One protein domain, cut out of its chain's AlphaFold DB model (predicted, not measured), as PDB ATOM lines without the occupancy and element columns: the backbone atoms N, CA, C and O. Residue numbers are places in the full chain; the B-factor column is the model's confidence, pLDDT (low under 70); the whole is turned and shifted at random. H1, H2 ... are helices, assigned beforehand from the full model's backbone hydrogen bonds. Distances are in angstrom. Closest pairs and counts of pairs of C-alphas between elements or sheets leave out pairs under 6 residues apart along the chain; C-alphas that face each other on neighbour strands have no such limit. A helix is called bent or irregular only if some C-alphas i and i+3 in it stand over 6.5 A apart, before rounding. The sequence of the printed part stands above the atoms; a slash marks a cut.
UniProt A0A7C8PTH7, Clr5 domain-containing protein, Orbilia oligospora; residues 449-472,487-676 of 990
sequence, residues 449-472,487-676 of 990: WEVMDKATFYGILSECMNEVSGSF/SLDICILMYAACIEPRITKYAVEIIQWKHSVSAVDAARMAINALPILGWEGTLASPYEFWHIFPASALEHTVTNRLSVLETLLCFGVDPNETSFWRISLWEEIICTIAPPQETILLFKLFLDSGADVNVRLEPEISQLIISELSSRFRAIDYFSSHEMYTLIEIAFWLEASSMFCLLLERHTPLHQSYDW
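Overview. This is residues 449 to 472 and 487 to 676 of the 990 residues of the protein "Clr5 domain-containing protein" of Orbilia oligospora (UniProt A0A7C8PTH7). An elongated stack of helices is built from two rows side by side, H4, H7 and H11 in one and H6, H8 and H12 in the other, the rows running opposite ways across the longest axis. At one end the hairpin of H2 and H3 packs on H4 and H6, with H1 crossing it; H9 packs on H7 near the other end, where H13 lies beyond H11. The 214 printed residues have thirteen named helices, H1 to H13 in chain order, and no named strand, and the class is all helix. The whole is compact, with a radius of gyration of the C-alphas of 18.3 A, and elongated, spanning 60 by 36 by 27 A.

Along the chain. H1, residues 454 to 471, begins with its C-alpha at (67.478, -45.220, 108.407) and is 26.2 A long from first to last C-alpha. After the cut come H2, residues 488 to 499, 17.0 A, and H3, residues 501 to 515, 21.6 A. H4 is residues 519 to 528, 14.1 A, H5 residues 551 to 554, and H6 residues 557 to 569, 17.9 A. H7, residues 579 to 591, is 16.9 A long, with C-alpha 579 at (68.504, -38.534, 82.441), and H8, residues 597 to 608, is 16.1 A long. H9 is residues 619 to 633, 20.4 A, H10 residues 637 to 640, H11 residues 647 to 653, and H12 residues 657 to 665. H13, residues 670 to 676, ends at C-alpha 676 at (75.064, -39.330, 55.019). H3 and H7 are irregular: C-alphas 502 and 505 are 7.1 A apart, and C-alphas 582 and 585 are 7.2 A apart.

Arrangement. H4, H6, H7 and H8 make an up-and-down bundle, each running against the one before it in the chain. H4 and H6 touch at a shallow tilt of 34 degrees, only just short of steep, with the C-alphas of Ala 523 and Leu 568 closest at 5.5 A. H6 and H8 touch at 7 degrees, the same way, closest at Leu 562 and Leu 602, whose C-alphas are 6.1 A apart. H7 and H8 form a helical hairpin at 30 degrees; their closest C-alphas, of Ile 589 and Thr 599, are 7.2 A apart. H2 and H3 form another, at 14 degrees, closest at the C-alphas of Ala 497 and Thr 504, 5.2 A. H1, with residues 461 to 465 alone, touches H2 about perpendicular at 76 degrees, the C-alphas of Leu 461 and Asp 489 being closest at 6.9 A. H5 is close to H2 but not clearly touching, with the C-alphas of Ile 499 and Ala 553 closest at 6.3 A. H9 touches H7 at 10 degrees, the same way, closest at the C-alphas of Ile 583 and Ile 621, 6.3 A. H10 touches H9, the C-alphas of Ile 626 and Phe 639 being closest at 6.1 A. H8 touches H12 with residues 600 to 604 alone, closest at the C-alphas of Ile 600 and Met 659, 6.4 A. H11 and H12 form a helical hairpin at 29 degrees, closest at the C-alphas of Ala 651 and Phe 660, 5.2 A. H13 is close to H11 but not clearly touching, with the C-alphas of Glu 649 and Ser 673 closest at 7.3 A. H1 is apart from H13. Each O i to N i+4 pair is within hydrogen-bond range in H1, H2, H4, H8, H9, H11 and H12; the counts are 9 of 11 in H3, 7 of 9 in H6, 7 of 9 in H7 and 1 of 3 in H13, where 1 of 4 O i to N i+3 pairs is within range, and H5 and H10 are too short for an O i to N i+4 pair.

Size, cuts and confidence. The two C-alphas farthest apart, of Val 451 and Asp 675, are 60.2 A from each other. Residues 473 to 486 are not printed, and C-alphas 472 and 487 are 16.4 A apart across the cut. The link from H4 to H5 is long, 22 residues, and in it residues 532 to 533 pair antiparallel with residues 539 to 540. The mean pLDDT of the printed part is 86.9, with residues 535 to 544, residue 546, residues 633 to 644 and residues 672 to 674 under 70.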
ATOM      1  N   TRP A 449      75.375 -51.155 107.494       94.25
ATOM      2  CA  TRP A 449      74.292 -50.199 107.254       94.25
ATOM      3  C   TRP A 449      72.897 -50.740 107.604       94.25
ATOM      4  O   TRP A 449      72.013 -49.945 107.907       94.25
ATOM      5  N   GLU A 450      72.692 -52.063 107.621       91.88
ATOM      6  CA  GLU A 450      71.410 -52.695 107.991       91.88
ATOM      7  C   GLU A 450      71.198 -52.741 109.511       91.88
ATOM      8  O   GLU A 450      70.064 -52.824 109.989       91.88
ATOM      9  N   VAL A 451      72.282 -52.675 110.292       90.38
ATOM     10  CA  VAL A 451      72.224 -52.640 111.765       90.38
ATOM     11  C   VAL A 451      71.800 -51.254 112.271       90.38
ATOM     12  O   VAL A 451      71.308 -51.115 113.398       90.38
ATOM     13  N   MET A 452      71.978 -50.227 111.442       92.31
ATOM     14  CA  MET A 452      71.607 -48.847 111.731       92.31
ATOM     15  C   MET A 452      70.170 -48.591 111.286       92.31
ATOM     16  O   MET A 452      69.735 -49.055 110.235       92.31
ATOM     17  N   ASP A 453      69.407 -47.826 112.066       94.31
ATOM     18  CA  ASP A 453      68.137 -47.325 111.555       94.31
ATOM     19  C   ASP A 453      68.378 -46.265 110.465       94.31
ATOM     20  O   ASP A 453      69.408 -45.581 110.441       94.31
ATOM     21  N   LYS A 454      67.397 -46.114 109.571       96.06
ATOM     22  CA  LYS A 454      67.478 -45.220 108.407       96.06
ATOM     23  C   LYS A 454      67.812 -43.773 108.784       96.06
ATOM     24  O   LYS A 454      68.541 -43.116 108.046       96.06
ATOM     25  N   ALA A 455      67.314 -43.283 109.924       96.50
ATOM     26  CA  ALA A 455      67.551 -41.908 110.355       96.50
ATOM     27  C   ALA A 455      68.991 -41.711 110.843       96.50
ATOM     28  O   ALA A 455      69.616 -40.715 110.481       96.50
ATOM     29  N   THR A 456      69.537 -42.667 111.598       96.31
ATOM     30  CA  THR A 456      70.942 -42.623 112.032       96.31
ATOM     31  C   THR A 456      71.901 -42.728 110.843       96.31
ATOM     32  O   THR A 456      72.827 -41.924 110.744       96.31
ATOM     33  N   PHE A 457      71.667 -43.662 109.910       96.50
ATOM     34  CA  PHE A 457      72.499 -43.799 108.707       96.50
ATOM     35  C   PHE A 457      72.471 -42.526 107.846       96.50
ATOM     36  O   PHE A 457      73.520 -42.009 107.465       96.50
ATOM     37  N   TYR A 458      71.280 -41.967 107.602       96.81
ATOM     38  CA  TYR A 458      71.152 -40.709 106.865       96.81
ATOM     39  C   TYR A 458      71.771 -39.520 107.616       96.81
ATOM     40  O   TYR A 458      72.308 -38.617 106.986       96.81
ATOM     41  N   GLY A 459      71.739 -39.512 108.953       97.25
ATOM     42  CA  GLY A 459      72.427 -38.504 109.763       97.25
ATOM     43  C   GLY A 459      73.937 -38.485 109.511       97.25
ATOM     44  O   GLY A 459      74.502 -37.418 109.298       97.25
ATOM     45  N   ILE A 460      74.572 -39.661 109.442       96.75
ATOM     46  CA  ILE A 460      76.000 -39.786 109.094       96.75
ATOM     47  C   ILE A 460      76.258 -39.296 107.670       96.75
ATOM     48  O   ILE A 460      77.176 -38.510 107.457       96.75
ATOM     49  N   LEU A 461      75.430 -39.723 106.711       95.75
ATOM     50  CA  LEU A 461      75.521 -39.266 105.323       95.75
ATOM     51  C   LEU A 461      75.403 -37.737 105.224       95.75
ATOM     52  O   LEU A 461      76.156 -37.107 104.489       95.75
ATOM     53  N   SER A 462      74.492 -37.131 105.989       95.44
ATOM     54  CA  SER A 462      74.288 -35.683 106.005       95.44
ATOM     55  C   SER A 462      75.485 -34.915 106.547       95.44
ATOM     56  O   SER A 462      75.817 -33.868 106.000       95.44
ATOM     57  N   GLU A 463      76.134 -35.408 107.598       96.06
ATOM     58  CA  GLU A 463      77.344 -34.763 108.120       96.06
ATOM     59  C   GLU A 463      78.552 -34.988 107.205       96.06
ATOM     60  O   GLU A 463      79.322 -34.059 106.978       96.06
ATOM     61  N   CYS A 464      78.666 -36.165 106.580       94.12
ATOM     62  CA  CYS A 464      79.647 -36.403 105.519       94.12
ATOM     63  C   CYS A 464      79.482 -35.386 104.377       94.12
ATOM     64  O   CYS A 464      80.456 -34.769 103.955       94.12
ATOM     65  N   MET A 465      78.249 -35.116 103.931       91.44
ATOM     66  CA  MET A 465      77.991 -34.074 102.930       91.44
ATOM     67  C   MET A 465      78.443 -32.684 103.379       91.44
ATOM     68  O   MET A 465      78.950 -31.927 102.552       91.44
ATOM     69  N   ASN A 466      78.251 -32.331 104.653       91.94
ATOM     70  CA  ASN A 466      78.676 -31.037 105.187       91.94
ATOM     71  C   ASN A 466      80.206 -30.904 105.176       91.94
ATOM     72  O   ASN A 466      80.718 -29.860 104.771       91.94
ATOM     73  N   GLU A 467      80.925 -31.960 105.576       91.12
ATOM     74  CA  GLU A 467      82.394 -32.007 105.539       91.12
ATOM     75  C   GLU A 467      82.921 -31.862 104.109       91.12
ATOM     76  O   GLU A 467      83.748 -30.991 103.839       91.12
ATOM     77  N   VAL A 468      82.380 -32.660 103.182       86.50
ATOM     78  CA  VAL A 468      82.749 -32.628 101.760       86.50
ATOM     79  C   VAL A 468      82.423 -31.259 101.158       86.50
ATOM     80  O   VAL A 468      83.261 -30.652 100.509       86.50
ATOM     81  N   SER A 469      81.237 -30.702 101.409       86.38
ATOM     82  CA  SER A 469      80.847 -29.400 100.840       86.38
ATOM     83  C   SER A 469      81.690 -28.237 101.375       86.38
ATOM     84  O   SER A 469      81.898 -27.254 100.664       86.38
ATOM     85  N   GLY A 470      82.173 -28.331 102.619       83.19
ATOM     86  CA  GLY A 470      83.000 -27.304 103.253       83.19
ATOM     87  C   GLY A 470      84.408 -27.195 102.662       83.19
ATOM     88  O   GLY A 470      84.951 -26.091 102.601       83.19
ATOM     89  N   SER A 471      84.985 -28.300 102.181       76.06
ATOM     90  CA  SER A 471      86.346 -28.306 101.625       76.06
ATOM     91  C   SER A 471      86.431 -27.736 100.206       76.06
ATOM     92  O   SER A 471      87.447 -27.150  99.845       76.06
ATOM     93  N   PHE A 472      85.358 -27.812  99.410       70.19
ATOM     94  CA  PHE A 472      85.360 -27.359  98.006       70.19
ATOM     95  C   PHE A 472      85.133 -25.852  97.792       70.19
ATOM     96  O   PHE A 472      85.087 -25.397  96.649       70.19
ATOM     97  N   SER A 487      70.122 -34.416  94.093       91.19
ATOM     98  CA  SER A 487      70.593 -34.112  95.436       91.19
ATOM     99  C   SER A 487      71.901 -34.848  95.737       91.19
ATOM    100  O   SER A 487      72.100 -35.998  95.341       91.19
ATOM    101  N   LEU A 488      72.798 -34.149  96.431       89.06
ATOM    102  CA  LEU A 488      74.148 -34.592  96.767       89.06
ATOM    103  C   LEU A 488      74.169 -35.945  97.505       89.06
ATOM    104  O   LEU A 488      75.025 -36.788  97.239       89.06
ATOM    105  N   ASP A 489      73.197 -36.182  98.383       94.12
ATOM    106  CA  ASP A 489      73.060 -37.429  99.142       94.12
ATOM    107  C   ASP A 489      72.815 -38.635  98.230       94.12
ATOM    108  O   ASP A 489      73.402 -39.697  98.444       94.12
ATOM    109  N   ILE A 490      71.995 -38.473  97.191       95.25
ATOM    110  CA  ILE A 490      71.699 -39.530  96.219       95.25
ATOM    111  C   ILE A 490      72.967 -39.915  95.456       95.25
ATOM    112  O   ILE A 490      73.240 -41.106  95.300       95.25
ATOM    113  N   CYS A 491      73.773 -38.936  95.037       92.12
ATOM    114  CA  CYS A 491      75.037 -39.208  94.354       92.12
ATOM    115  C   CYS A 491      76.007 -39.998  95.244       92.12
ATOM    116  O   CYS A 491      76.557 -41.006  94.801       92.12
ATOM    117  N   ILE A 492      76.180 -39.595  96.511       92.62
ATOM    118  CA  ILE A 492      77.061 -40.300  97.457       92.62
ATOM    119  C   ILE A 492      76.555 -41.728  97.720       92.62
ATOM    120  O   ILE A 492      77.351 -42.669  97.748       92.62
ATOM    121  N   LEU A 493      75.238 -41.923  97.847       95.81
ATOM    122  CA  LEU A 493      74.637 -43.254  97.987       95.81
ATOM    123  C   LEU A 493      74.883 -44.141  96.766       95.81
ATOM    124  O   LEU A 493      75.150 -45.331  96.924       95.81
ATOM    125  N   MET A 494      74.791 -43.591  95.555       95.69
ATOM    126  CA  MET A 494      75.056 -44.352  94.330       95.69
ATOM    127  C   MET A 494      76.531 -44.677  94.156       95.69
ATOM    128  O   MET A 494      76.863 -45.768  93.695       95.69
ATOM    129  N   TYR A 495      77.415 -43.783  94.592       92.00
ATOM    130  CA  TYR A 495      78.845 -44.059  94.639       92.00
ATOM    131  C   TYR A 495      79.154 -45.198  95.619       92.00
ATOM    132  O   TYR A 495      79.826 -46.164  95.260       92.00
ATOM    133  N   ALA A 496      78.560 -45.153  96.817       94.50
ATOM    134  CA  ALA A 496      78.639 -46.238  97.791       94.50
ATOM    135  C   ALA A 496      78.081 -47.561  97.235       94.50
ATOM    136  O   ALA A 496      78.683 -48.611  97.441       94.50
ATOM    137  N   ALA A 497      76.980 -47.515  96.477       96.06
ATOM    138  CA  ALA A 497      76.424 -48.692  95.813       96.06
ATOM    139  C   ALA A 497      77.331 -49.250  94.715       96.06
ATOM    140  O   ALA A 497      77.423 -50.463  94.561       96.06
ATOM    141  N   CYS A 498      78.052 -48.400  93.986       94.19
ATOM    142  CA  CYS A 498      79.051 -48.871  93.029       94.19
ATOM    143  C   CYS A 498      80.267 -49.499  93.729       94.19
ATOM    144  O   CYS A 498      80.919 -50.360  93.151       94.19
ATOM    145  N   ILE A 499      80.580 -49.132  94.971       92.94
ATOM    146  CA  ILE A 499      81.648 -49.792  95.741       92.94
ATOM    147  C   ILE A 499      81.163 -51.128  96.299       92.94
ATOM    148  O   ILE A 499      81.853 -52.136  96.168       92.94
ATOM    149  N   GLU A 500      79.952 -51.155  96.852       95.88
ATOM    150  CA  GLU A 500      79.342 -52.347  97.435       95.88
ATOM    151  C   GLU A 500      77.899 -52.523  96.921       95.88
ATOM    152  O   GLU A 500      76.949 -52.022  97.533       95.88
ATOM    153  N   PRO A 501      77.697 -53.253  95.801       96.56
ATOM    154  CA  PRO A 501      76.394 -53.403  95.141       96.56
ATOM    155  C   PRO A 501      75.264 -53.894  96.036       96.56
ATOM    156  O   PRO A 501      74.092 -53.608  95.759       96.56
ATOM    157  N   ARG A 502      75.574 -54.607  97.126       95.88
ATOM    158  CA  ARG A 502      74.559 -55.111  98.063       95.88
ATOM    159  C   ARG A 502      73.765 -53.985  98.723       95.88
ATOM    160  O   ARG A 502      72.590 -54.193  99.031       95.88
ATOM    161  N   ILE A 503      74.340 -52.787  98.879       96.81
ATOM    162  CA  ILE A 503      73.626 -51.640  99.463       96.81
ATOM    163  C   ILE A 503      72.575 -51.044  98.515       96.81
ATOM    164  O   ILE A 503      71.718 -50.300  98.979       96.81
ATOM    165  N   THR A 504      72.560 -51.378  97.216       97.56
ATOM    166  CA  THR A 504      71.688 -50.728  96.210       97.56
ATOM    167  C   THR A 504      70.217 -50.672  96.632       97.56
ATOM    168  O   THR A 504      69.584 -49.620  96.566       97.56
ATOM    169  N   LYS A 505      69.663 -51.787  97.127       97.62
ATOM    170  CA  LYS A 505      68.266 -51.831  97.601       97.62
ATOM    171  C   LYS A 505      68.052 -50.941  98.824       97.62
ATOM    172  O   LYS A 505      67.065 -50.213  98.883       97.62
ATOM    173  N   TYR A 506      68.993 -50.963  99.764       97.31
ATOM    174  CA  TYR A 506      68.949 -50.115 100.950       97.31
ATOM    175  C   TYR A 506      69.072 -48.627 100.589       97.31
ATOM    176  O   TYR A 506      68.341 -47.804 101.127       97.31
ATOM    177  N   ALA A 507      69.912 -48.275  99.613       97.50
ATOM    178  CA  ALA A 507      70.020 -46.916  99.095       97.50
ATOM    179  C   ALA A 507      68.686 -46.426  98.500       97.50
ATOM    180  O   ALA A 507      68.238 -45.334  98.848       97.50
ATOM    181  N   VAL A 508      67.994 -47.248  97.695       97.88
ATOM    182  CA  VAL A 508      66.639 -46.933  97.191       97.88
ATOM    183  C   VAL A 508      65.653 -46.720  98.344       97.88
ATOM    184  O   VAL A 508      64.866 -45.776  98.316       97.88
ATOM    185  N   GLU A 509      65.720 -47.544  99.390       97.75
ATOM    186  CA  GLU A 509      64.885 -47.382 100.582       97.75
ATOM    187  C   GLU A 509      65.172 -46.092 101.370       97.75
ATOM    188  O   GLU A 509      64.237 -45.495 101.914       97.75
ATOM    189  N   ILE A 510      66.437 -45.666 101.452       97.75
ATOM    190  CA  ILE A 510      66.839 -44.397 102.075       97.75
ATOM    191  C   ILE A 510      66.318 -43.215 101.253       97.75
ATOM    192  O   ILE A 510      65.712 -42.310 101.827       97.75
ATOM    193  N   ILE A 511      66.470 -43.252  99.924       97.62
ATOM    194  CA  ILE A 511      65.959 -42.217  99.007       97.62
ATOM    195  C   ILE A 511      64.432 -42.122  99.120       97.62
ATOM    196  O   ILE A 511      63.880 -41.033  99.291       97.62
ATOM    197  N   GLN A 512      63.741 -43.265  99.104       97.69
ATOM    198  CA  GLN A 512      62.294 -43.339  99.299       97.69
ATOM    199  C   GLN A 512      61.872 -42.714 100.634       97.69
ATOM    200  O   GLN A 512      60.948 -41.900 100.663       97.69
ATOM    201  N   TRP A 513      62.535 -43.084 101.732       97.50
ATOM    202  CA  TRP A 513      62.228 -42.560 103.064       97.50
ATOM    203  C   TRP A 513      62.470 -41.048 103.153       97.50
ATOM    204  O   TRP A 513      61.607 -40.320 103.644       97.50
ATOM    205  N   LYS A 514      63.609 -40.568 102.642       97.25
ATOM    206  CA  LYS A 514      64.015 -39.163 102.738       97.25
ATOM    207  C   LYS A 514      63.155 -38.239 101.876       97.25
ATOM    208  O   LYS A 514      62.750 -37.176 102.346       97.25
ATOM    209  N   HIS A 515      62.878 -38.634 100.635       95.94
ATOM    210  CA  HIS A 515      62.163 -37.796  99.666       95.94
ATOM    211  C   HIS A 515      60.661 -38.095  99.593       95.94
ATOM    212  O   HIS A 515      59.936 -37.385  98.902       95.94
ATOM    213  N   SER A 516      60.170 -39.105 100.327       96.44
ATOM    214  CA  SER A 516      58.756 -39.518 100.327       96.44
ATOM    215  C   SER A 516      58.222 -39.860  98.925       96.44
ATOM    216  O   SER A 516      57.092 -39.517  98.579       96.44
ATOM    217  N   VAL A 517      59.041 -40.535  98.114       97.19
ATOM    218  CA  VAL A 517      58.725 -40.926  96.727       97.19
ATOM    219  C   VAL A 517      58.407 -42.423  96.610       97.19
ATOM    220  O   VAL A 517      58.593 -43.190  97.557       97.19
ATOM    221  N   SER A 518      57.895 -42.875  95.461       97.50
ATOM    222  CA  SER A 518      57.708 -44.314  95.225       97.50
ATOM    223  C   SER A 518      59.059 -45.033  95.070       97.50
ATOM    224  O   SER A 518      60.075 -44.402  94.792       97.50
ATOM    225  N   ALA A 519      59.088 -46.362  95.222       97.75
ATOM    226  CA  ALA A 519      60.319 -47.133  95.009       97.75
ATOM    227  C   ALA A 519      60.829 -47.026  93.558       97.75
ATOM    228  O   ALA A 519      62.035 -46.963  93.339       97.75
ATOM    229  N   VAL A 520      59.915 -46.942  92.582       97.69
ATOM    230  CA  VAL A 520      60.246 -46.734  91.161       97.69
ATOM    231  C   VAL A 520      60.866 -45.352  90.954       97.69
ATOM    232  O   VAL A 520      61.892 -45.228  90.294       97.69
ATOM    233  N   ASP A 521      60.295 -44.315  91.571       97.12
ATOM    234  CA  ASP A 521      60.832 -42.953  91.497       97.12
ATOM    235  C   ASP A 521      62.193 -42.835  92.184       97.12
ATOM    236  O   ASP A 521      63.100 -42.223  91.626       97.12
ATOM    237  N   ALA A 522      62.361 -43.456  93.355       97.25
ATOM    238  CA  ALA A 522      63.640 -43.517  94.058       97.25
ATOM    239  C   ALA A 522      64.705 -44.243  93.222       97.25
ATOM    240  O   ALA A 522      65.820 -43.741  93.094       97.25
ATOM    241  N   ALA A 523      64.359 -45.379  92.604       97.81
ATOM    242  CA  ALA A 523      65.249 -46.098  91.694       97.81
ATOM    243  C   ALA A 523      65.588 -45.266  90.445       97.81
ATOM    244  O   ALA A 523      66.735 -45.252  90.010       97.81
ATOM    245  N   ARG A 524      64.632 -44.507  89.899       96.94
ATOM    246  CA  ARG A 524      64.869 -43.579  88.784       96.94
ATOM    247  C   ARG A 524      65.809 -42.435  89.176       96.94
ATOM    248  O   ARG A 524      66.721 -42.121  88.416       96.94
ATOM    249  N   MET A 525      65.626 -41.840  90.356       96.12
ATOM    250  CA  MET A 525      66.546 -40.831  90.903       96.12
ATOM    251  C   MET A 525      67.951 -41.412  91.107       96.12
ATOM    252  O   MET A 525      68.928 -40.765  90.750       96.12
ATOM    253  N   ALA A 526      68.038 -42.645  91.610       96.50
ATOM    254  CA  ALA A 526      69.281 -43.395  91.751       96.50
ATOM    255  C   ALA A 526      69.974 -43.647  90.399       96.50
ATOM    256  O   ALA A 526      71.155 -43.349  90.273       96.50
ATOM    257  N   ILE A 527      69.256 -44.105  89.362       96.38
ATOM    258  CA  ILE A 527      69.833 -44.286  88.015       96.38
ATOM    259  C   ILE A 527      70.382 -42.962  87.483       96.38
ATOM    260  O   ILE A 527      71.496 -42.921  86.974       96.38
ATOM    261  N   ASN A 528      69.631 -41.871  87.642       94.38
ATOM    262  CA  ASN A 528      70.070 -40.541  87.220       94.38
ATOM    263  C   ASN A 528      71.336 -40.070  87.952       94.38
ATOM    264  O   ASN A 528      72.088 -39.282  87.389       94.38
ATOM    265  N   ALA A 529      71.559 -40.554  89.175       93.31
ATOM    266  CA  ALA A 529      72.699 -40.233  90.027       93.31
ATOM    267  C   ALA A 529      73.862 -41.238  89.921       93.31
ATOM    268  O   ALA A 529      74.824 -41.131  90.686       93.31
ATOM    269  N   LEU A 530      73.787 -42.231  89.024       93.62
ATOM    270  CA  LEU A 530      74.889 -43.169  88.819       93.62
ATOM    271  C   LEU A 530      76.141 -42.423  88.332       93.62
ATOM    272  O   LEU A 530      76.039 -41.564  87.452       93.62
ATOM    273  N   PRO A 531      77.328 -42.749  88.868       88.69
ATOM    274  CA  PRO A 531      78.563 -42.114  88.435       88.69
ATOM    275  C   PRO A 531      78.916 -42.522  86.996       88.69
ATOM    276  O   PRO A 531      78.734 -43.680  86.593       88.69
ATOM    277  N   ILE A 532      79.439 -41.566  86.227       84.56
ATOM    278  CA  ILE A 532      79.942 -41.791  84.867       84.56
ATOM    279  C   ILE A 532      81.442 -42.089  84.897       84.56
ATOM    280  O   ILE A 532      82.108 -41.819  85.890       84.56
ATOM    281  N   LEU A 533      82.000 -42.659  83.834       78.38
ATOM    282  CA  LEU A 533      83.456 -42.741  83.670       78.38
ATOM    283  C   LEU A 533      83.981 -41.430  83.069       78.38
ATOM    284  O   LEU A 533      83.457 -40.924  82.079       78.38
ATOM    285  N   GLY A 534      85.013 -40.866  83.691       75.19
ATOM    286  CA  GLY A 534      85.783 -39.737  83.187       75.19
ATOM    287  C   GLY A 534      86.782 -40.152  82.104       75.19
ATOM    288  O   GLY A 534      86.889 -41.320  81.733       75.19
ATOM    289  N   TRP A 535      87.549 -39.178  81.605       65.00
ATOM    290  CA  TRP A 535      88.511 -39.360  80.503       65.00
ATOM    291  C   TRP A 535      89.601 -40.395  80.788       65.00
ATOM    292  O   TRP A 535      90.093 -41.031  79.861       65.00
ATOM    293  N   GLU A 536      89.937 -40.602  82.057       66.75
ATOM    294  CA  GLU A 536      90.961 -41.556  82.495       66.75
ATOM    295  C   GLU A 536      90.389 -42.949  82.812       66.75
ATOM    296  O   GLU A 536      91.101 -43.814  83.314       66.75
ATOM    297  N   GLY A 537      89.096 -43.184  82.551       62.75
ATOM    298  CA  GLY A 537      88.417 -44.423  82.944       62.75
ATOM    299  C   GLY A 537      88.151 -44.531  84.451       62.75
ATOM    300  O   GLY A 537      87.656 -45.553  84.917       62.75
ATOM    301  N   THR A 538      88.447 -43.481  85.219       64.56
ATOM    302  CA  THR A 538      88.049 -43.329  86.622       64.56
ATOM    303  C   THR A 538      86.593 -42.881  86.703       64.56
ATOM    304  O   THR A 538      86.096 -42.220  85.797       64.56
ATOM    305  N   LEU A 539      85.864 -43.233  87.765       61.59
ATOM    306  CA  LEU A 539      84.492 -42.746  87.932       61.59
ATOM    307  C   LEU A 539      84.487 -41.232  88.186       61.59
ATOM    308  O   LEU A 539      84.778 -40.784  89.296       61.59
ATOM    309  N   ALA A 540      84.092 -40.458  87.181       61.44
ATOM    310  CA  ALA A 540      83.732 -39.063  87.326       61.44
ATOM    311  C   ALA A 540      82.274 -38.977  87.785       61.44
ATOM    312  O   ALA A 540      81.336 -39.301  87.063       61.44
ATOM    313  N   SER A 541      82.048 -38.531  89.013       60.06
ATOM    314  CA  SER A 541      80.720 -38.034  89.366       60.06
ATOM    315  C   SER A 541      80.574 -36.599  88.828       60.06
ATOM    316  O   SER A 541      81.585 -35.910  88.658       60.06
ATOM    317  N   PRO A 542      79.344 -36.100  88.576       57.34
ATOM    318  CA  PRO A 542      79.105 -34.674  88.303       57.34
ATOM    319  C   PRO A 542      79.707 -33.733  89.363       57.34
ATOM    320  O   PRO A 542      79.892 -32.544  89.111       57.34
ATOM    321  N   TYR A 543      80.050 -34.290  90.518       62.19
ATOM    322  CA  TYR A 543      80.797 -33.677  91.597       62.19
ATOM    323  C   TYR A 543      81.979 -34.601  91.938       62.19
ATOM    324  O   TYR A 543      81.802 -35.816  92.011       62.19
ATOM    325  N   GLU A 544      83.171 -34.063  92.139       67.50
ATOM    326  CA  GLU A 544      84.395 -34.826  92.416       67.50
ATOM    327  C   GLU A 544      84.268 -35.588  93.760       67.50
ATOM    328  O   GLU A 544      84.624 -35.073  94.808       67.50
ATOM    329  N   PHE A 545      83.679 -36.796  93.783       71.38
ATOM    330  CA  PHE A 545      83.453 -37.588  95.017       71.38
ATOM    331  C   PHE A 545      84.453 -38.716  95.231       71.38
ATOM    332  O   PHE A 545      84.364 -39.432  96.232       71.38
ATOM    333  N   TRP A 546      85.428 -38.871  94.335       67.00
ATOM    334  CA  TRP A 546      86.511 -39.834  94.527       67.00
ATOM    335  C   TRP A 546      87.279 -39.582  95.838       67.00
ATOM    336  O   TRP A 546      87.903 -40.494  96.353       67.00
ATOM    337  N   HIS A 547      87.150 -38.399  96.452       74.81
ATOM    338  CA  HIS A 547      87.719 -38.067  97.762       74.81
ATOM    339  C   HIS A 547      87.022 -38.710  98.982       74.81
ATOM    340  O   HIS A 547      87.487 -38.530 100.106       74.81
ATOM    341  N   ILE A 548      85.901 -39.419  98.818       83.62
ATOM    342  CA  ILE A 548      85.225 -40.086  99.952       83.62
ATOM    343  C   ILE A 548      85.740 -41.520 100.132       83.62
ATOM    344  O   ILE A 548      85.719 -42.060 101.238       83.62
ATOM    345  N   PHE A 549      86.213 -42.149  99.055       85.50
ATOM    346  CA  PHE A 549      86.632 -43.545  99.060       85.50
ATOM    347  C   PHE A 549      88.040 -43.723  98.476       85.50
ATOM    348  O   PHE A 549      88.363 -43.101  97.473       85.50
ATOM    349  N   PRO A 550      88.875 -44.598  99.058       84.31
ATOM    350  CA  PRO A 550      90.245 -44.822  98.618       84.31
ATOM    351  C   PRO A 550      90.268 -45.399  97.205       84.31
ATOM    352  O   PRO A 550      89.388 -46.190  96.854       84.31
ATOM    353  N   ALA A 551      91.315 -45.101  96.436       82.62
ATOM    354  CA  ALA A 551      91.458 -45.534  95.043       82.62
ATOM    355  C   ALA A 551      91.297 -47.057  94.892       82.62
ATOM    356  O   ALA A 551      90.598 -47.534  94.002       82.62
ATOM    357  N   SER A 552      91.834 -47.826  95.845       83.06
ATOM    358  CA  SER A 552      91.674 -49.292  95.885       83.06
ATOM    359  C   SER A 552      90.218 -49.777  95.992       83.06
ATOM    360  O   SER A 552      89.893 -50.848  95.490       83.06
ATOM    361  N   ALA A 553      89.320 -49.013  96.626       84.38
ATOM    362  CA  ALA A 553      87.893 -49.344  96.650       84.38
ATOM    363  C   ALA A 553      87.215 -49.027  95.308       84.38
ATOM    364  O   ALA A 553      86.170 -49.600  94.996       84.38
ATOM    365  N   LEU A 554      87.815 -48.141  94.503       83.00
ATOM    366  CA  LEU A 554      87.307 -47.736  93.197       83.00
ATOM    367  C   LEU A 554      87.645 -48.731  92.085       83.00
ATOM    368  O   LEU A 554      86.917 -48.780  91.097       83.00
ATOM    369  N   GLU A 555      88.666 -49.575  92.252       81.44
ATOM    370  CA  GLU A 555      89.111 -50.533  91.222       81.44
ATOM    371  C   GLU A 555      87.987 -51.453  90.710       81.44
ATOM    372  O   GLU A 555      87.935 -51.787  89.528       81.44
ATOM    373  N   HIS A 556      87.044 -51.839  91.575       82.50
ATOM    374  CA  HIS A 556      85.926 -52.721  91.209       82.50
ATOM    375  C   HIS A 556      84.637 -51.983  90.842       82.50
ATOM    376  O   HIS A 556      83.674 -52.605  90.381       82.50
ATOM    377  N   THR A 557      84.603 -50.661  91.016       82.88
ATOM    378  CA  THR A 557      83.366 -49.882  90.880       82.88
ATOM    379  C   THR A 557      82.776 -49.936  89.482       82.88
ATOM    380  O   THR A 557      81.556 -49.955  89.331       82.88
ATOM    381  N   VAL A 558      83.619 -50.052  88.457       82.25
ATOM    382  CA  VAL A 558      83.178 -50.118  87.062       82.25
ATOM    383  C   VAL A 558      82.351 -51.384  86.794       82.25
ATOM    384  O   VAL A 558      81.275 -51.305  86.200       82.25
ATOM    385  N   THR A 559      82.801 -52.546  87.284       87.19
ATOM    386  CA  THR A 559      82.057 -53.815  87.147       87.19
ATOM    387  C   THR A 559      80.806 -53.814  88.023       87.19
ATOM    388  O   THR A 559      79.723 -54.213  87.595       87.19
ATOM    389  N   ASN A 560      80.940 -53.311  89.247       93.88
ATOM    390  CA  ASN A 560      79.850 -53.217  90.208       93.88
ATOM    391  C   ASN A 560      78.714 -52.306  89.726       93.88
ATOM    392  O   ASN A 560      77.548 -52.627  89.946       93.88
ATOM    393  N   ARG A 561      79.027 -51.226  88.999       93.19
ATOM    394  CA  ARG A 561      78.040 -50.312  88.406       93.19
ATOM    395  C   ARG A 561      77.030 -51.034  87.513       93.19
ATOM    396  O   ARG A 561      75.852 -50.686  87.537       93.19
ATOM    397  N   LEU A 562      77.458 -52.064  86.777       94.69
ATOM    398  CA  LEU A 562      76.552 -52.899  85.981       94.69
ATOM    399  C   LEU A 562      75.546 -53.628  86.883       94.69
ATOM    400  O   LEU A 562      74.346 -53.530  86.655       94.69
ATOM    401  N   SER A 563      76.020 -54.268  87.956       96.12
ATOM    402  CA  SER A 563      75.158 -54.951  88.932       96.12
ATOM    403  C   SER A 563      74.190 -53.993  89.640       96.12
ATOM    404  O   SER A 563      73.032 -54.351  89.890       96.12
ATOM    405  N   VAL A 564      74.642 -52.773  89.944       96.88
ATOM    406  CA  VAL A 564      73.799 -51.714  90.517       96.88
ATOM    407  C   VAL A 564      72.703 -51.332  89.523       96.88
ATOM    408  O   VAL A 564      71.528 -51.363  89.886       96.88
ATOM    409  N   LEU A 565      73.052 -51.039  88.264       97.00
ATOM    410  CA  LEU A 565      72.077 -50.667  87.236       97.00
ATOM    411  C   LEU A 565      71.066 -51.793  86.966       97.00
ATOM    412  O   LEU A 565      69.867 -51.521  86.914       97.00
ATOM    413  N   GLU A 566      71.513 -53.050  86.868       97.00
ATOM    414  CA  GLU A 566      70.625 -54.219  86.743       97.00
ATOM    415  C   GLU A 566      69.615 -54.277  87.897       97.00
ATOM    416  O   GLU A 566      68.413 -54.461  87.683       97.00
ATOM    417  N   THR A 567      70.090 -54.065  89.128       97.75
ATOM    418  CA  THR A 567      69.240 -54.063  90.325       97.75
ATOM    419  C   THR A 567      68.240 -52.908  90.306       97.75
ATOM    420  O   THR A 567      67.080 -53.105  90.670       97.75
ATOM    421  N   LEU A 568      68.658 -51.715  89.873       97.94
ATOM    422  CA  LEU A 568      67.792 -50.537  89.788       97.94
ATOM    423  C   LEU A 568      66.716 -50.688  88.701       97.94
ATOM    424  O   LEU A 568      65.551 -50.376  88.950       97.94
ATOM    425  N   LEU A 569      67.061 -51.229  87.531       97.12
ATOM    426  CA  LEU A 569      66.103 -51.484  86.447       97.12
ATOM    427  C   LEU A 569      65.060 -52.546  86.834       97.12
ATOM    428  O   LEU A 569      63.905 -52.452  86.416       97.12
ATOM    429  N   CYS A 570      65.401 -53.489  87.723       97.12
ATOM    430  CA  CYS A 570      64.441 -54.454  88.278       97.12
ATOM    431  C   CYS A 570      63.304 -53.813  89.102       97.12
ATOM    432  O   CYS A 570      62.302 -54.482  89.356       97.12
ATOM    433  N   PHE A 571      63.407 -52.534  89.493       97.69
ATOM    434  CA  PHE A 571      62.284 -51.793  90.083       97.69
ATOM    435  C   PHE A 571      61.234 -51.356  89.042       97.69
ATOM    436  O   PHE A 571      60.224 -50.770  89.420       97.69
ATOM    437  N   GLY A 572      61.431 -51.658  87.753       97.12
ATOM    438  CA  GLY A 572      60.494 -51.319  86.678       97.12
ATOM    439  C   GLY A 572      60.637 -49.883  86.176       97.12
ATOM    440  O   GLY A 572      59.653 -49.288  85.745       97.12
ATOM    441  N   VAL A 573      61.841 -49.313  86.267       97.62
ATOM    442  CA  VAL A 573      62.146 -47.988  85.713       97.62
ATOM    443  C   VAL A 573      62.228 -48.087  84.191       97.62
ATOM    444  O   VAL A 573      62.950 -48.937  83.681       97.62
ATOM    445  N   ASP A 574      61.529 -47.208  83.471       97.12
ATOM    446  CA  ASP A 574      61.709 -47.051  82.024       97.12
ATOM    447  C   ASP A 574      63.043 -46.330  81.747       97.12
ATOM    448  O   ASP A 574      63.192 -45.166  82.148       97.12
ATOM    449  N   PRO A 575      64.008 -46.968  81.053       96.19
ATOM    450  CA  PRO A 575      65.252 -46.331  80.625       96.19
ATOM    451  C   PRO A 575      65.085 -44.951  79.992       96.19
ATOM    452  O   PRO A 575      65.885 -44.050  80.253       96.19
ATOM    453  N   ASN A 576      64.037 -44.771  79.187       94.88
ATOM    454  CA  ASN A 576      63.820 -43.567  78.389       94.88
ATOM    455  C   ASN A 576      63.443 -42.352  79.245       94.88
ATOM    456  O   ASN A 576      63.659 -41.210  78.837       94.88
ATOM    457  N   GLU A 577      62.924 -42.580  80.453       94.12
ATOM    458  CA  GLU A 577      62.624 -41.515  81.407       94.12
ATOM    459  C   GLU A 577      63.853 -41.072  82.210       94.12
ATOM    460  O   GLU A 577      63.837 -40.010  82.842       94.12
ATOM    461  N   THR A 578      64.943 -41.839  82.181       94.81
ATOM    462  CA  THR A 578      66.158 -41.520  82.937       94.81
ATOM    463  C   THR A 578      66.970 -40.437  82.220       94.81
ATOM    464  O   THR A 578      67.092 -40.429  80.994       94.81
ATOM    465  N   SER A 579      67.514 -39.478  82.970       91.94
ATOM    466  CA  SER A 579      68.504 -38.534  82.441       91.94
ATOM    467  C   SER A 579      69.849 -39.217  82.210       91.94
ATOM    468  O   SER A 579      70.596 -38.766  81.353       91.94
ATOM    469  N   PHE A 580      70.141 -40.322  82.906       92.56
ATOM    470  CA  PHE A 580      71.370 -41.082  82.680       92.56
ATOM    471  C   PHE A 580      71.454 -41.598  81.237       92.56
ATOM    472  O   PHE A 580      72.443 -41.345  80.558       92.56
ATOM    473  N   TRP A 581      70.395 -42.240  80.728       93.75
ATOM    474  CA  TRP A 581      70.342 -42.689  79.331       93.75
ATOM    475  C   TRP A 581      70.353 -41.526  78.331       93.75
ATOM    476  O   TRP A 581      71.003 -41.611  77.293       93.75
ATOM    477  N   ARG A 582      69.634 -40.436  78.627       90.12
ATOM    478  CA  ARG A 582      69.475 -39.297  77.703       90.12
ATOM    479  C   ARG A 582      70.686 -38.364  77.650       90.12
ATOM    480  O   ARG A 582      70.869 -37.681  76.645       90.12
ATOM    481  N   ILE A 583      71.472 -38.314  78.724       88.75
ATOM    482  CA  ILE A 583      72.551 -37.345  78.937       88.75
ATOM    483  C   ILE A 583      73.828 -38.078  79.357       88.75
ATOM    484  O   ILE A 583      74.723 -38.266  78.539       88.75
ATOM    485  N   SER A 584      73.898 -38.537  80.606       89.50
ATOM    486  CA  SER A 584      75.153 -38.912  81.276       89.50
ATOM    487  C   SER A 584      75.917 -40.059  80.603       89.50
ATOM    488  O   SER A 584      77.131 -39.973  80.440       89.50
ATOM    489  N   LEU A 585      75.226 -41.110  80.149       91.69
ATOM    490  CA  LEU A 585      75.863 -42.224  79.440       91.69
ATOM    491  C   LEU A 585      76.509 -41.753  78.132       91.69
ATOM    492  O   LEU A 585      77.594 -42.204  77.779       91.69
ATOM    493  N   TRP A 586      75.867 -40.829  77.417       89.25
ATOM    494  CA  TRP A 586      76.440 -40.270  76.195       89.25
ATOM    495  C   TRP A 586      77.619 -39.366  76.494       89.25
ATOM    496  O   TRP A 586      78.606 -39.460  75.773       89.25
ATOM    497  N   GLU A 587      77.565 -38.559  77.557       87.62
ATOM    498  CA  GLU A 587      78.734 -37.792  78.004       87.62
ATOM    499  C   GLU A 587      79.930 -38.717  78.212       87.62
ATOM    500  O   GLU A 587      80.980 -38.460  77.636       87.62
ATOM    501  N   GLU A 588      79.751 -39.834  78.921       89.62
ATOM    502  CA  GLU A 588      80.782 -40.858  79.138       89.62
ATOM    503  C   GLU A 588      81.337 -41.447  77.831       89.62
ATOM    504  O   GLU A 588      82.553 -41.519  77.628       89.62
ATOM    505  N   ILE A 589      80.451 -41.834  76.911       89.50
ATOM    506  CA  ILE A 589      80.839 -42.410  75.616       89.50
ATOM    507  C   ILE A 589      81.600 -41.383  74.763       89.50
ATOM    508  O   ILE A 589      82.603 -41.718  74.139       89.50
ATOM    509  N   ILE A 590      81.155 -40.126  74.744       86.81
ATOM    510  CA  ILE A 590      81.799 -39.036  73.996       86.81
ATOM    511  C   ILE A 590      83.166 -38.721  74.593       86.81
ATOM    512  O   ILE A 590      84.132 -38.524  73.867       86.81
ATOM    513  N   CYS A 591      83.249 -38.701  75.918       83.88
ATOM    514  CA  CYS A 591      84.435 -38.359  76.687       83.88
ATOM    515  C   CYS A 591      85.554 -39.411  76.578       83.88
ATOM    516  O   CYS A 591      86.717 -39.096  76.811       83.88
ATOM    517  N   THR A 592      85.250 -40.640  76.157       82.81
ATOM    518  CA  THR A 592      86.230 -41.727  76.020       82.81
ATOM    519  C   THR A 592      86.666 -41.905  74.555       82.81
ATOM    520  O   THR A 592      85.862 -41.807  73.630       82.81
ATOM    521  N   ILE A 593      87.973 -42.083  74.298       70.81
ATOM    522  CA  ILE A 593      88.522 -42.246  72.926       70.81
ATOM    523  C   ILE A 593      88.095 -43.589  72.317       70.81
ATOM    524  O   ILE A 593      87.874 -43.689  71.117       70.81
ATOM    525  N   ALA A 594      87.912 -44.591  73.168       83.56
ATOM    526  CA  ALA A 594      87.232 -45.834  72.870       83.56
ATOM    527  C   ALA A 594      86.425 -46.184  74.127       83.56
ATOM    528  O   ALA A 594      87.039 -46.317  75.192       83.56
ATOM    529  N   PRO A 595      85.085 -46.278  74.056       86.12
ATOM    530  CA  PRO A 595      84.290 -46.549  75.241       86.12
ATOM    531  C   PRO A 595      84.734 -47.880  75.857       86.12
ATOM    532  O   PRO A 595      84.794 -48.886  75.139       86.12
ATOM    533  N   PRO A 596      85.070 -47.908  77.160       89.44
ATOM    534  CA  PRO A 596      85.532 -49.127  77.802       89.44
ATOM    535  C   PRO A 596      84.436 -50.196  77.761       89.44
ATOM    536  O   PRO A 596      83.244 -49.895  77.609       89.44
ATOM    537  N   GLN A 597      84.841 -51.462  77.868       90.94
ATOM    538  CA  GLN A 597      83.951 -52.611  77.690       90.94
ATOM    539  C   GLN A 597      82.716 -52.536  78.598       90.94
ATOM    540  O   GLN A 597      81.619 -52.932  78.207       90.94
ATOM    541  N   GLU A 598      82.870 -51.986  79.793       89.81
ATOM    542  CA  GLU A 598      81.816 -51.817  80.780       89.81
ATOM    543  C   GLU A 598      80.774 -50.778  80.351       89.81
ATOM    544  O   GLU A 598      79.580 -51.001  80.540       89.81
ATOM    545  N   THR A 599      81.188 -49.692  79.694       92.44
ATOM    546  CA  THR A 599      80.270 -48.711  79.082       92.44
ATOM    547  C   THR A 599      79.426 -49.370  78.002       92.44
ATOM    548  O   THR A 599      78.214 -49.164  77.938       92.44
ATOM    549  N   ILE A 600      80.046 -50.229  77.186       94.00
ATOM    550  CA  ILE A 600      79.350 -51.000  76.148       94.00
ATOM    551  C   ILE A 600      78.347 -51.974  76.786       94.00
ATOM    552  O   ILE A 600      77.241 -52.139  76.267       94.00
ATOM    553  N   LEU A 601      78.690 -52.598  77.919       94.75
ATOM    554  CA  LEU A 601      77.780 -53.480  78.658       94.75
ATOM    555  C   LEU A 601      76.597 -52.721  79.270       94.75
ATOM    556  O   LEU A 601      75.474 -53.213  79.183       94.75
ATOM    557  N   LEU A 602      76.807 -51.526  79.826       94.81
ATOM    558  CA  LEU A 602      75.716 -50.677  80.328       94.81
ATOM    559  C   LEU A 602      74.808 -50.208  79.199       94.81
ATOM    560  O   LEU A 602      73.586 -50.285  79.310       94.81
ATOM    561  N   PHE A 603      75.405 -49.769  78.092       95.50
ATOM    562  CA  PHE A 603      74.678 -49.396  76.888       95.50
ATOM    563  C   PHE A 603      73.809 -50.555  76.393       95.50
ATOM    564  O   PHE A 603      72.609 -50.388  76.171       95.50
ATOM    565  N   LYS A 604      74.387 -51.758  76.308       96.50
ATOM    566  CA  LYS A 604      73.648 -52.976  75.975       96.50
ATOM    567  C   LYS A 604      72.524 -53.248  76.976       96.50
ATOM    568  O   LYS A 604      71.412 -53.521  76.544       96.50
ATOM    569  N   LEU A 605      72.784 -53.147  78.279       96.56
ATOM    570  CA  LEU A 605      71.782 -53.390  79.317       96.56
ATOM    571  C   LEU A 605      70.584 -52.435  79.197       96.56
ATOM    572  O   LEU A 605      69.441 -52.870  79.341       96.56
ATOM    573  N   PHE A 606      70.817 -51.160  78.876       96.56
ATOM    574  CA  PHE A 606      69.741 -50.207  78.598       96.56
ATOM    575  C   PHE A 606      68.917 -50.605  77.369       96.56
ATOM    576  O   PHE A 606      67.687 -50.623  77.442       96.56
ATOM    577  N   LEU A 607      69.569 -50.987  76.265       96.00
ATOM    578  CA  LEU A 607      68.880 -51.478  75.064       96.00
ATOM    579  C   LEU A 607      68.084 -52.762  75.337       96.00
ATOM    580  O   LEU A 607      66.949 -52.908  74.878       96.00
ATOM    581  N   ASP A 608      68.662 -53.687  76.104       96.06
ATOM    582  CA  ASP A 608      68.019 -54.929  76.539       96.06
ATOM    583  C   ASP A 608      66.799 -54.636  77.434       96.06
ATOM    584  O   ASP A 608      65.820 -55.383  77.399       96.06
ATOM    585  N   SER A 609      66.821 -53.509  78.152       96.62
ATOM    586  CA  SER A 609      65.743 -53.025  79.026       96.62
ATOM    587  C   SER A 609      64.718 -52.123  78.325       96.62
ATOM    588  O   SER A 609      63.836 -51.578  78.983       96.62
ATOM    589  N   GLY A 610      64.792 -51.977  76.996       96.25
ATOM    590  CA  GLY A 610      63.793 -51.250  76.203       96.25
ATOM    591  C   GLY A 610      64.097 -49.771  75.956       96.25
ATOM    592  O   GLY A 610      63.187 -49.019  75.603       96.25
ATOM    593  N   ALA A 611      65.348 -49.338  76.114       95.81
ATOM    594  CA  ALA A 611      65.758 -48.003  75.693       95.81
ATOM    595  C   ALA A 611      65.569 -47.805  74.173       95.81
ATOM    596  O   ALA A 611      65.925 -48.671  73.368       95.81
ATOM    597  N   ASP A 612      65.002 -46.667  73.781       93.56
ATOM    598  CA  ASP A 612      64.736 -46.314  72.389       93.56
ATOM    599  C   ASP A 612      66.031 -45.892  71.687       93.56
ATOM    600  O   ASP A 612      66.689 -44.917  72.060       93.56
ATOM    601  N   VAL A 613      66.373 -46.611  70.618       90.94
ATOM    602  CA  VAL A 613      67.527 -46.318  69.755       90.94
ATOM    603  C   VAL A 613      67.357 -45.037  68.931       90.94
ATOM    604  O   VAL A 613      68.328 -44.542  68.359       90.94
ATOM    605  N   ASN A 614      66.136 -44.503  68.857       86.31
ATOM    606  CA  ASN A 614      65.799 -43.274  68.138       86.31
ATOM    607  C   ASN A 614      65.544 -42.095  69.084       86.31
ATOM    608  O   ASN A 614      64.997 -41.075  68.652       86.31
ATOM    609  N   VAL A 615      65.909 -42.227  70.367       86.12
ATOM    610  CA  VAL A 615      65.767 -41.134  71.324       86.12
ATOM    611  C   VAL A 615      66.504 -39.903  70.800       86.12
ATOM    612  O   VAL A 615      67.651 -39.970  70.352       86.12
ATOM    613  N   ARG A 616      65.826 -38.756  70.832       83.25
ATOM    614  CA  ARG A 616      66.472 -37.483  70.529       83.25
ATOM    615  C   ARG A 616      67.349 -37.111  71.711       83.25
ATOM    616  O   ARG A 616      66.847 -36.988  72.825       83.25
ATOM    617  N   LEU A 617      68.641 -36.941  71.452       83.94
ATOM    618  CA  LEU A 617      69.568 -36.445  72.458       83.94
ATOM    619  C   LEU A 617      69.228 -35.007  72.829       83.94
ATOM    620  O   LEU A 617      68.784 -34.217  71.989       83.94
ATOM    621  N   GLU A 618      69.467 -34.676  74.092       86.19
ATOM    622  CA  GLU A 618      69.280 -33.316  74.577       86.19
ATOM    623  C   GLU A 618      70.246 -32.354  73.840       86.19
ATOM    624  O   GLU A 618      71.354 -32.752  73.439       86.19
ATOM    625  N   PRO A 619      69.858 -31.085  73.610       84.94
ATOM    626  CA  PRO A 619      70.678 -30.111  72.884       84.94
ATOM    627  C   PRO A 619      72.083 -29.924  73.468       84.94
ATOM    628  O   PRO A 619      73.035 -29.691  72.724       84.94
ATOM    629  N   GLU A 620      72.221 -30.044  74.787       83.25
ATOM    630  CA  GLU A 620      73.487 -29.954  75.512       83.25
ATOM    631  C   GLU A 620      74.456 -31.062  75.088       83.25
ATOM    632  O   GLU A 620      75.616 -30.784  74.782       83.25
ATOM    633  N   ILE A 621      73.965 -32.300  74.983       83.31
ATOM    634  CA  ILE A 621      74.759 -33.428  74.488       83.31
ATOM    635  C   ILE A 621      75.125 -33.210  73.033       83.31
ATOM    636  O   ILE A 621      76.263 -33.442  72.651       83.31
ATOM    637  N   SER A 622      74.200 -32.698  72.224       84.19
ATOM    638  CA  SER A 622      74.501 -32.376  70.827       84.19
ATOM    639  C   SER A 622      75.643 -31.358  70.721       84.19
ATOM    640  O   SER A 622      76.543 -31.533  69.905       84.19
ATOM    641  N   GLN A 623      75.667 -30.331  71.576       84.38
ATOM    642  CA  GLN A 623      76.773 -29.369  71.637       84.38
ATOM    643  C   GLN A 623      78.078 -30.008  72.119       84.38
ATOM    644  O   GLN A 623      79.130 -29.714  71.552       84.38
ATOM    645  N   LEU A 624      78.019 -30.895  73.118       84.12
ATOM    646  CA  LEU A 624      79.187 -31.633  73.601       84.12
ATOM    647  C   LEU A 624      79.758 -32.549  72.511       84.12
ATOM    648  O   LEU A 624      80.961 -32.516  72.270       84.12
ATOM    649  N   ILE A 625      78.903 -33.290  71.800       83.06
ATOM    650  CA  ILE A 625      79.265 -34.109  70.633       83.06
ATOM    651  C   ILE A 625      79.937 -33.234  69.586       83.06
ATOM    652  O   ILE A 625      81.019 -33.566  69.122       83.06
ATOM    653  N   ILE A 626      79.326 -32.106  69.216       82.81
ATOM    654  CA  ILE A 626      79.897 -31.210  68.206       82.81
ATOM    655  C   ILE A 626      81.261 -30.700  68.670       82.81
ATOM    656  O   ILE A 626      82.203 -30.715  67.880       82.81
ATOM    657  N   SER A 627      81.390 -30.287  69.931       82.94
ATOM    658  CA  SER A 627      82.652 -29.811  70.503       82.94
ATOM    659  C   SER A 627      83.728 -30.895  70.475       82.94
ATOM    660  O   SER A 627      84.839 -30.638  70.016       82.94
ATOM    661  N   GLU A 628      83.401 -32.112  70.906       83.00
ATOM    662  CA  GLU A 628      84.363 -33.207  71.021       83.00
ATOM    663  C   GLU A 628      84.703 -33.831  69.665       83.00
ATOM    664  O   GLU A 628      85.866 -34.060  69.347       83.00
ATOM    665  N   LEU A 629      83.724 -34.016  68.782       78.75
ATOM    666  CA  LEU A 629      84.002 -34.414  67.403       78.75
ATOM    667  C   LEU A 629      84.804 -33.329  66.672       78.75
ATOM    668  O   LEU A 629      85.694 -33.648  65.885       78.75
ATOM    669  N   SER A 630      84.567 -32.046  66.959       76.81
ATOM    670  CA  SER A 630      85.399 -30.958  66.425       76.81
ATOM    671  C   SER A 630      86.808 -30.967  67.021       76.81
ATOM    672  O   SER A 630      87.765 -30.699  66.294       76.81
ATOM    673  N   SER A 631      86.972 -31.301  68.304       75.56
ATOM    674  CA  SER A 631      88.279 -31.381  68.969       75.56
ATOM    675  C   SER A 631      89.111 -32.551  68.428       75.56
ATOM    676  O   SER A 631      90.293 -32.367  68.115       75.56
ATOM    677  N   ARG A 632      88.475 -33.715  68.233       73.50
ATOM    678  CA  ARG A 632      89.089 -34.953  67.732       73.50
ATOM    679  C   ARG A 632      89.365 -34.891  66.244       73.50
ATOM    680  O   ARG A 632      90.485 -35.138  65.802       73.50
ATOM    681  N   PHE A 633      88.364 -34.506  65.458       69.19
ATOM    682  CA  PHE A 633      88.469 -34.566  64.007       69.19
ATOM    683  C   PHE A 633      88.945 -33.251  63.380       69.19
ATOM    684  O   PHE A 633      89.382 -33.298  62.233       69.19
ATOM    685  N   ARG A 634      88.941 -32.104  64.098       56.94
ATOM    686  CA  ARG A 634      89.438 -30.746  63.711       56.94
ATOM    687  C   ARG A 634      89.220 -30.333  62.239       56.94
ATOM    688  O   ARG A 634      89.972 -29.509  61.712       56.94
ATOM    689  N   ALA A 635      88.292 -30.962  61.530       50.06
ATOM    690  CA  ALA A 635      88.177 -30.910  60.071       50.06
ATOM    691  C   ALA A 635      86.719 -30.922  59.605       50.06
ATOM    692  O   ALA A 635      86.460 -31.039  58.407       50.06
ATOM    693  N   ILE A 636      85.768 -30.812  60.532       56.22
ATOM    694  CA  ILE A 636      84.352 -30.945  60.221       56.22
ATOM    695  C   ILE A 636      83.628 -29.690  60.716       56.22
ATOM    696  O   ILE A 636      82.801 -29.731  61.617       56.22
ATOM    697  N   ASP A 637      83.904 -28.563  60.047       53.31
ATOM    698  CA  ASP A 637      83.075 -27.343  60.111       53.31
ATOM    699  C   ASP A 637      81.591 -27.632  59.759       53.31
ATOM    700  O   ASP A 637      80.692 -26.842  60.037       53.31
ATOM    701  N   TYR A 638      81.331 -28.807  59.177       55.47
ATOM    702  CA  TYR A 638      80.029 -29.314  58.749       55.47
ATOM    703  C   TYR A 638      79.084 -29.685  59.902       55.47
ATOM    704  O   TYR A 638      77.868 -29.657  59.725       55.47
ATOM    705  N   PHE A 639      79.608 -29.984  61.097       60.66
ATOM    706  CA  PHE A 639      78.767 -30.360  62.240       60.66
ATOM    707  C   PHE A 639      77.904 -29.201  62.775       60.66
ATOM    708  O   PHE A 639      77.036 -29.413  63.619       60.66
ATOM    709  N   SER A 640      78.128 -27.978  62.283       57.59
ATOM    710  CA  SER A 640      77.433 -26.764  62.718       57.59
ATOM    711  C   SER A 640      76.060 -26.536  62.067       57.59
ATOM    712  O   SER A 640      75.311 -25.690  62.555       57.59
ATOM    713  N   SER A 641      75.713 -27.254  60.988       59.94
ATOM    714  CA  SER A 641      74.530 -26.939  60.165       59.94
ATOM    715  C   SER A 641      73.423 -27.998  60.127       59.94
ATOM    716  O   SER A 641      72.326 -27.674  59.677       59.94
ATOM    717  N   HIS A 642      73.667 -29.231  60.583       58.75
ATOM    718  CA  HIS A 642      72.682 -30.317  60.492       58.75
ATOM    719  C   HIS A 642      71.934 -30.539  61.814       58.75
ATOM    720  O   HIS A 642      72.537 -30.669  62.880       58.75
ATOM    721  N   GLU A 643      70.601 -30.582  61.731       61.75
ATOM    722  CA  GLU A 643      69.715 -30.944  62.838       61.75
ATOM    723  C   GLU A 643      69.860 -32.439  63.173       61.75
ATOM    724  O   GLU A 643      69.504 -33.288  62.365       61.75
ATOM    725  N   MET A 644      70.316 -32.720  64.401       61.84
ATOM    726  CA  MET A 644      70.234 -33.990  65.147       61.84
ATOM    727  C   MET A 644      70.951 -35.218  64.554       61.84
ATOM    728  O   MET A 644      70.491 -35.832  63.598       61.84
ATOM    729  N   TYR A 645      72.015 -35.659  65.234       74.12
ATOM    730  CA  TYR A 645      72.661 -36.944  64.966       74.12
ATOM    731  C   TYR A 645      71.827 -38.103  65.511       74.12
ATOM    732  O   TYR A 645      71.364 -38.064  66.657       74.12
ATOM    733  N   THR A 646      71.680 -39.161  64.720       86.19
ATOM    734  CA  THR A 646      71.160 -40.438  65.228       86.19
ATOM    735  C   THR A 646      72.208 -41.123  66.117       86.19
ATOM    736  O   THR A 646      73.412 -40.903  65.976       86.19
ATOM    737  N   LEU A 647      71.788 -42.008  67.028       88.50
ATOM    738  CA  LEU A 647      72.735 -42.722  67.900       88.50
ATOM    739  C   LEU A 647      73.754 -43.562  67.112       88.50
ATOM    740  O   LEU A 647      74.899 -43.721  67.535       88.50
ATOM    741  N   ILE A 648      73.350 -44.083  65.949       89.69
ATOM    742  CA  ILE A 648      74.218 -44.890  65.085       89.69
ATOM    743  C   ILE A 648      75.282 -44.036  64.381       89.69
ATOM    744  O   ILE A 648      76.415 -44.488  64.227       89.69
ATOM    745  N   GLU A 649      74.963 -42.785  64.033       87.06
ATOM    746  CA  GLU A 649      75.950 -41.808  63.551       87.06
ATOM    747  C   GLU A 649      76.984 -41.495  64.622       87.06
ATOM    748  O   GLU A 649      78.183 -41.502  64.353       87.06
ATOM    749  N   ILE A 650      76.531 -41.269  65.851       86.81
ATOM    750  CA  ILE A 650      77.421 -40.952  66.969       86.81
ATOM    751  C   ILE A 650      78.374 -42.118  67.228       86.81
ATOM    752  O   ILE A 650      79.584 -41.910  67.293       86.81
ATOM    753  N   ALA A 651      77.863 -43.352  67.286       90.06
ATOM    754  CA  ALA A 651      78.697 -44.542  67.458       90.06
ATOM    755  C   ALA A 651      79.727 -44.716  66.323       90.06
ATOM    756  O   ALA A 651      80.862 -45.122  66.579       90.06
ATOM    757  N   PHE A 652      79.364 -44.376  65.080       88.81
ATOM    758  CA  PHE A 652      80.281 -44.407  63.935       88.81
ATOM    759  C   PHE A 652      81.445 -43.417  64.084       88.81
ATOM    760  O   PHE A 652      82.606 -43.767  63.827       88.81
ATOM    761  N   TRP A 653      81.144 -42.187  64.506       84.75
ATOM    762  CA  TRP A 653      82.138 -41.121  64.650       84.75
ATOM    763  C   TRP A 653      82.997 -41.259  65.905       84.75
ATOM    764  O   TRP A 653      84.170 -40.907  65.867       84.75
ATOM    765  N   LEU A 654      82.456 -41.827  66.983       84.31
ATOM    766  CA  LEU A 654      83.206 -42.125  68.209       84.31
ATOM    767  C   LEU A 654      84.031 -43.416  68.126       84.31
ATOM    768  O   LEU A 654      84.575 -43.862  69.127       84.31
ATOM    769  N   GLU A 655      84.118 -44.026  66.943       87.75
ATOM    770  CA  GLU A 655      84.900 -45.244  66.695       87.75
ATOM    771  C   GLU A 655      84.453 -46.454  67.542       87.75
ATOM    772  O   GLU A 655      85.187 -47.430  67.688       87.75
ATOM    773  N   ALA A 656      83.212 -46.443  68.036       90.06
ATOM    774  CA  ALA A 656      82.651 -47.458  68.920       90.06
ATOM    775  C   ALA A 656      81.982 -48.607  68.138       90.06
ATOM    776  O   ALA A 656      80.751 -48.714  68.092       90.06
ATOM    777  N   SER A 657      82.788 -49.489  67.534       93.38
ATOM    778  CA  SER A 657      82.315 -50.593  66.668       93.38
ATOM    779  C   SER A 657      81.242 -51.466  67.321       93.38
ATOM    780  O   SER A 657      80.192 -51.719  66.729       93.38
ATOM    781  N   SER A 658      81.462 -51.870  68.571       94.25
ATOM    782  CA  SER A 658      80.531 -52.699  69.337       94.25
ATOM    783  C   SER A 658      79.177 -52.018  69.530       94.25
ATOM    784  O   SER A 658      78.138 -52.653  69.366       94.25
ATOM    785  N   MET A 659      79.169 -50.719  69.840       93.75
ATOM    786  CA  MET A 659      77.931 -49.949  69.999       93.75
ATOM    787  C   MET A 659      77.196 -49.785  68.674       93.75
ATOM    788  O   MET A 659      75.977 -49.945  68.622       93.75
ATOM    789  N   PHE A 660      77.936 -49.507  67.601       94.12
ATOM    790  CA  PHE A 660      77.382 -49.414  66.256       94.12
ATOM    791  C   PHE A 660      76.699 -50.728  65.850       94.12
ATOM    792  O   PHE A 660      75.563 -50.714  65.374       94.12
ATOM    793  N   CYS A 661      77.344 -51.868  66.116       94.69
ATOM    794  CA  CYS A 661      76.768 -53.187  65.860       94.69
ATOM    795  C   CYS A 661      75.527 -53.453  66.725       94.69
ATOM    796  O   CYS A 661      74.510 -53.892  66.193       94.69
ATOM    797  N   LEU A 662      75.562 -53.127  68.024       94.94
ATOM    798  CA  LEU A 662      74.405 -53.272  68.922       94.94
ATOM    799  C   LEU A 662      73.199 -52.444  68.452       94.94
ATOM    800  O   LEU A 662      72.071 -52.933  68.451       94.94
ATOM    801  N   LEU A 663      73.425 -51.205  68.011       93.94
ATOM    802  CA  LEU A 663      72.375 -50.359  67.437       93.94
ATOM    803  C   LEU A 663      71.814 -50.966  66.143       93.94
ATOM    804  O   LEU A 663      70.599 -51.020  65.952       93.94
ATOM    805  N   LEU A 664      72.680 -51.481  65.270       91.88
ATOM    806  CA  LEU A 664      72.269 -52.112  64.016       91.88
ATOM    807  C   LEU A 664      71.432 -53.387  64.243       91.88
ATOM    808  O   LEU A 664      70.427 -53.605  63.553       91.88
ATOM    809  N   GLU A 665      71.803 -54.198  65.239       93.31
ATOM    810  CA  GLU A 665      71.066 -55.392  65.680       93.31
ATOM    811  C   GLU A 665      69.645 -55.039  66.162       93.31
ATOM    812  O   GLU A 665      68.701 -55.794  65.925       93.31
ATOM    813  N   ARG A 666      69.451 -53.848  66.745       92.88
ATOM    814  CA  ARG A 666      68.151 -53.341  67.231       92.88
ATOM    815  C   ARG A 666      67.270 -52.703  66.151       92.88
ATOM    816  O   ARG A 666      66.286 -52.041  66.462       92.88
ATOM    817  N   HIS A 667      67.567 -52.968  64.879       86.00
ATOM    818  CA  HIS A 667      66.804 -52.498  63.721       86.00
ATOM    819  C   HIS A 667      66.697 -50.971  63.596       86.00
ATOM    820  O   HIS A 667      65.705 -50.485  63.045       86.00
ATOM    821  N   THR A 668      67.728 -50.226  64.008       85.00
ATOM    822  CA  THR A 668      67.800 -48.781  63.751       85.00
ATOM    823  C   THR A 668      67.544 -48.499  62.260       85.00
ATOM    824  O   THR A 668      68.148 -49.146  61.391       85.00
ATOM    825  N   PRO A 669      66.597 -47.606  61.927       82.88
ATOM    826  CA  PRO A 669      66.188 -47.356  60.554       82.88
ATOM    827  C   PRO A 669      67.321 -46.708  59.750       82.88
ATOM    828  O   PRO A 669      67.508 -45.498  59.774       82.88
ATOM    829  N   LEU A 670      68.021 -47.517  58.950       78.56
ATOM    830  CA  LEU A 670      69.139 -47.061  58.116       78.56
ATOM    831  C   LEU A 670      68.743 -46.025  57.058       78.56
ATOM    832  O   LEU A 670      69.614 -45.317  56.589       78.56
ATOM    833  N   HIS A 671      67.471 -45.923  56.658       71.62
ATOM    834  CA  HIS A 671      67.061 -45.045  55.553       71.62
ATOM    835  C   HIS A 671      67.327 -43.553  55.812       71.62
ATOM    836  O   HIS A 671      67.621 -42.839  54.866       71.62
ATOM    837  N   GLN A 672      67.267 -43.098  57.069       67.12
ATOM    838  CA  GLN A 672      67.631 -41.718  57.435       67.12
ATOM    839  C   GLN A 672      69.152 -41.546  57.526       67.12
ATOM    840  O   GLN A 672      69.679 -40.490  57.204       67.12
ATOM    841  N   SER A 673      69.864 -42.614  57.891       65.94
ATOM    842  CA  SER A 673      71.324 -42.631  58.000       65.94
ATOM    843  C   SER A 673      72.047 -42.917  56.670       65.94
ATOM    844  O   SER A 673      73.254 -42.748  56.536       65.94
ATOM    845  N   TYR A 674      71.338 -43.393  55.651       67.94
ATOM    846  CA  TYR A 674      71.959 -43.820  54.399       67.94
ATOM    847  C   TYR A 674      72.411 -42.632  53.549       67.94
ATOM    848  O   TYR A 674      73.441 -42.707  52.873       67.94
ATOM    849  N   ASP A 675      71.674 -41.524  53.628       73.69
ATOM    850  CA  ASP A 675      71.992 -40.307  52.893       73.69
ATOM    851  C   ASP A 675      73.369 -39.772  53.303       73.69
ATOM    852  O   ASP A 675      74.167 -39.460  52.428       73.69
ATOM    853  N   TRP A 676      73.731 -39.780  54.591       74.12
ATOM    854  CA  TRP A 676      75.064 -39.330  55.019       74.12
ATOM    855  C   TRP A 676      76.169 -40.369  54.772       74.12
ATOM    856  O   TRP A 676      77.292 -39.996  54.437       74.12
TER     857      TRP A 676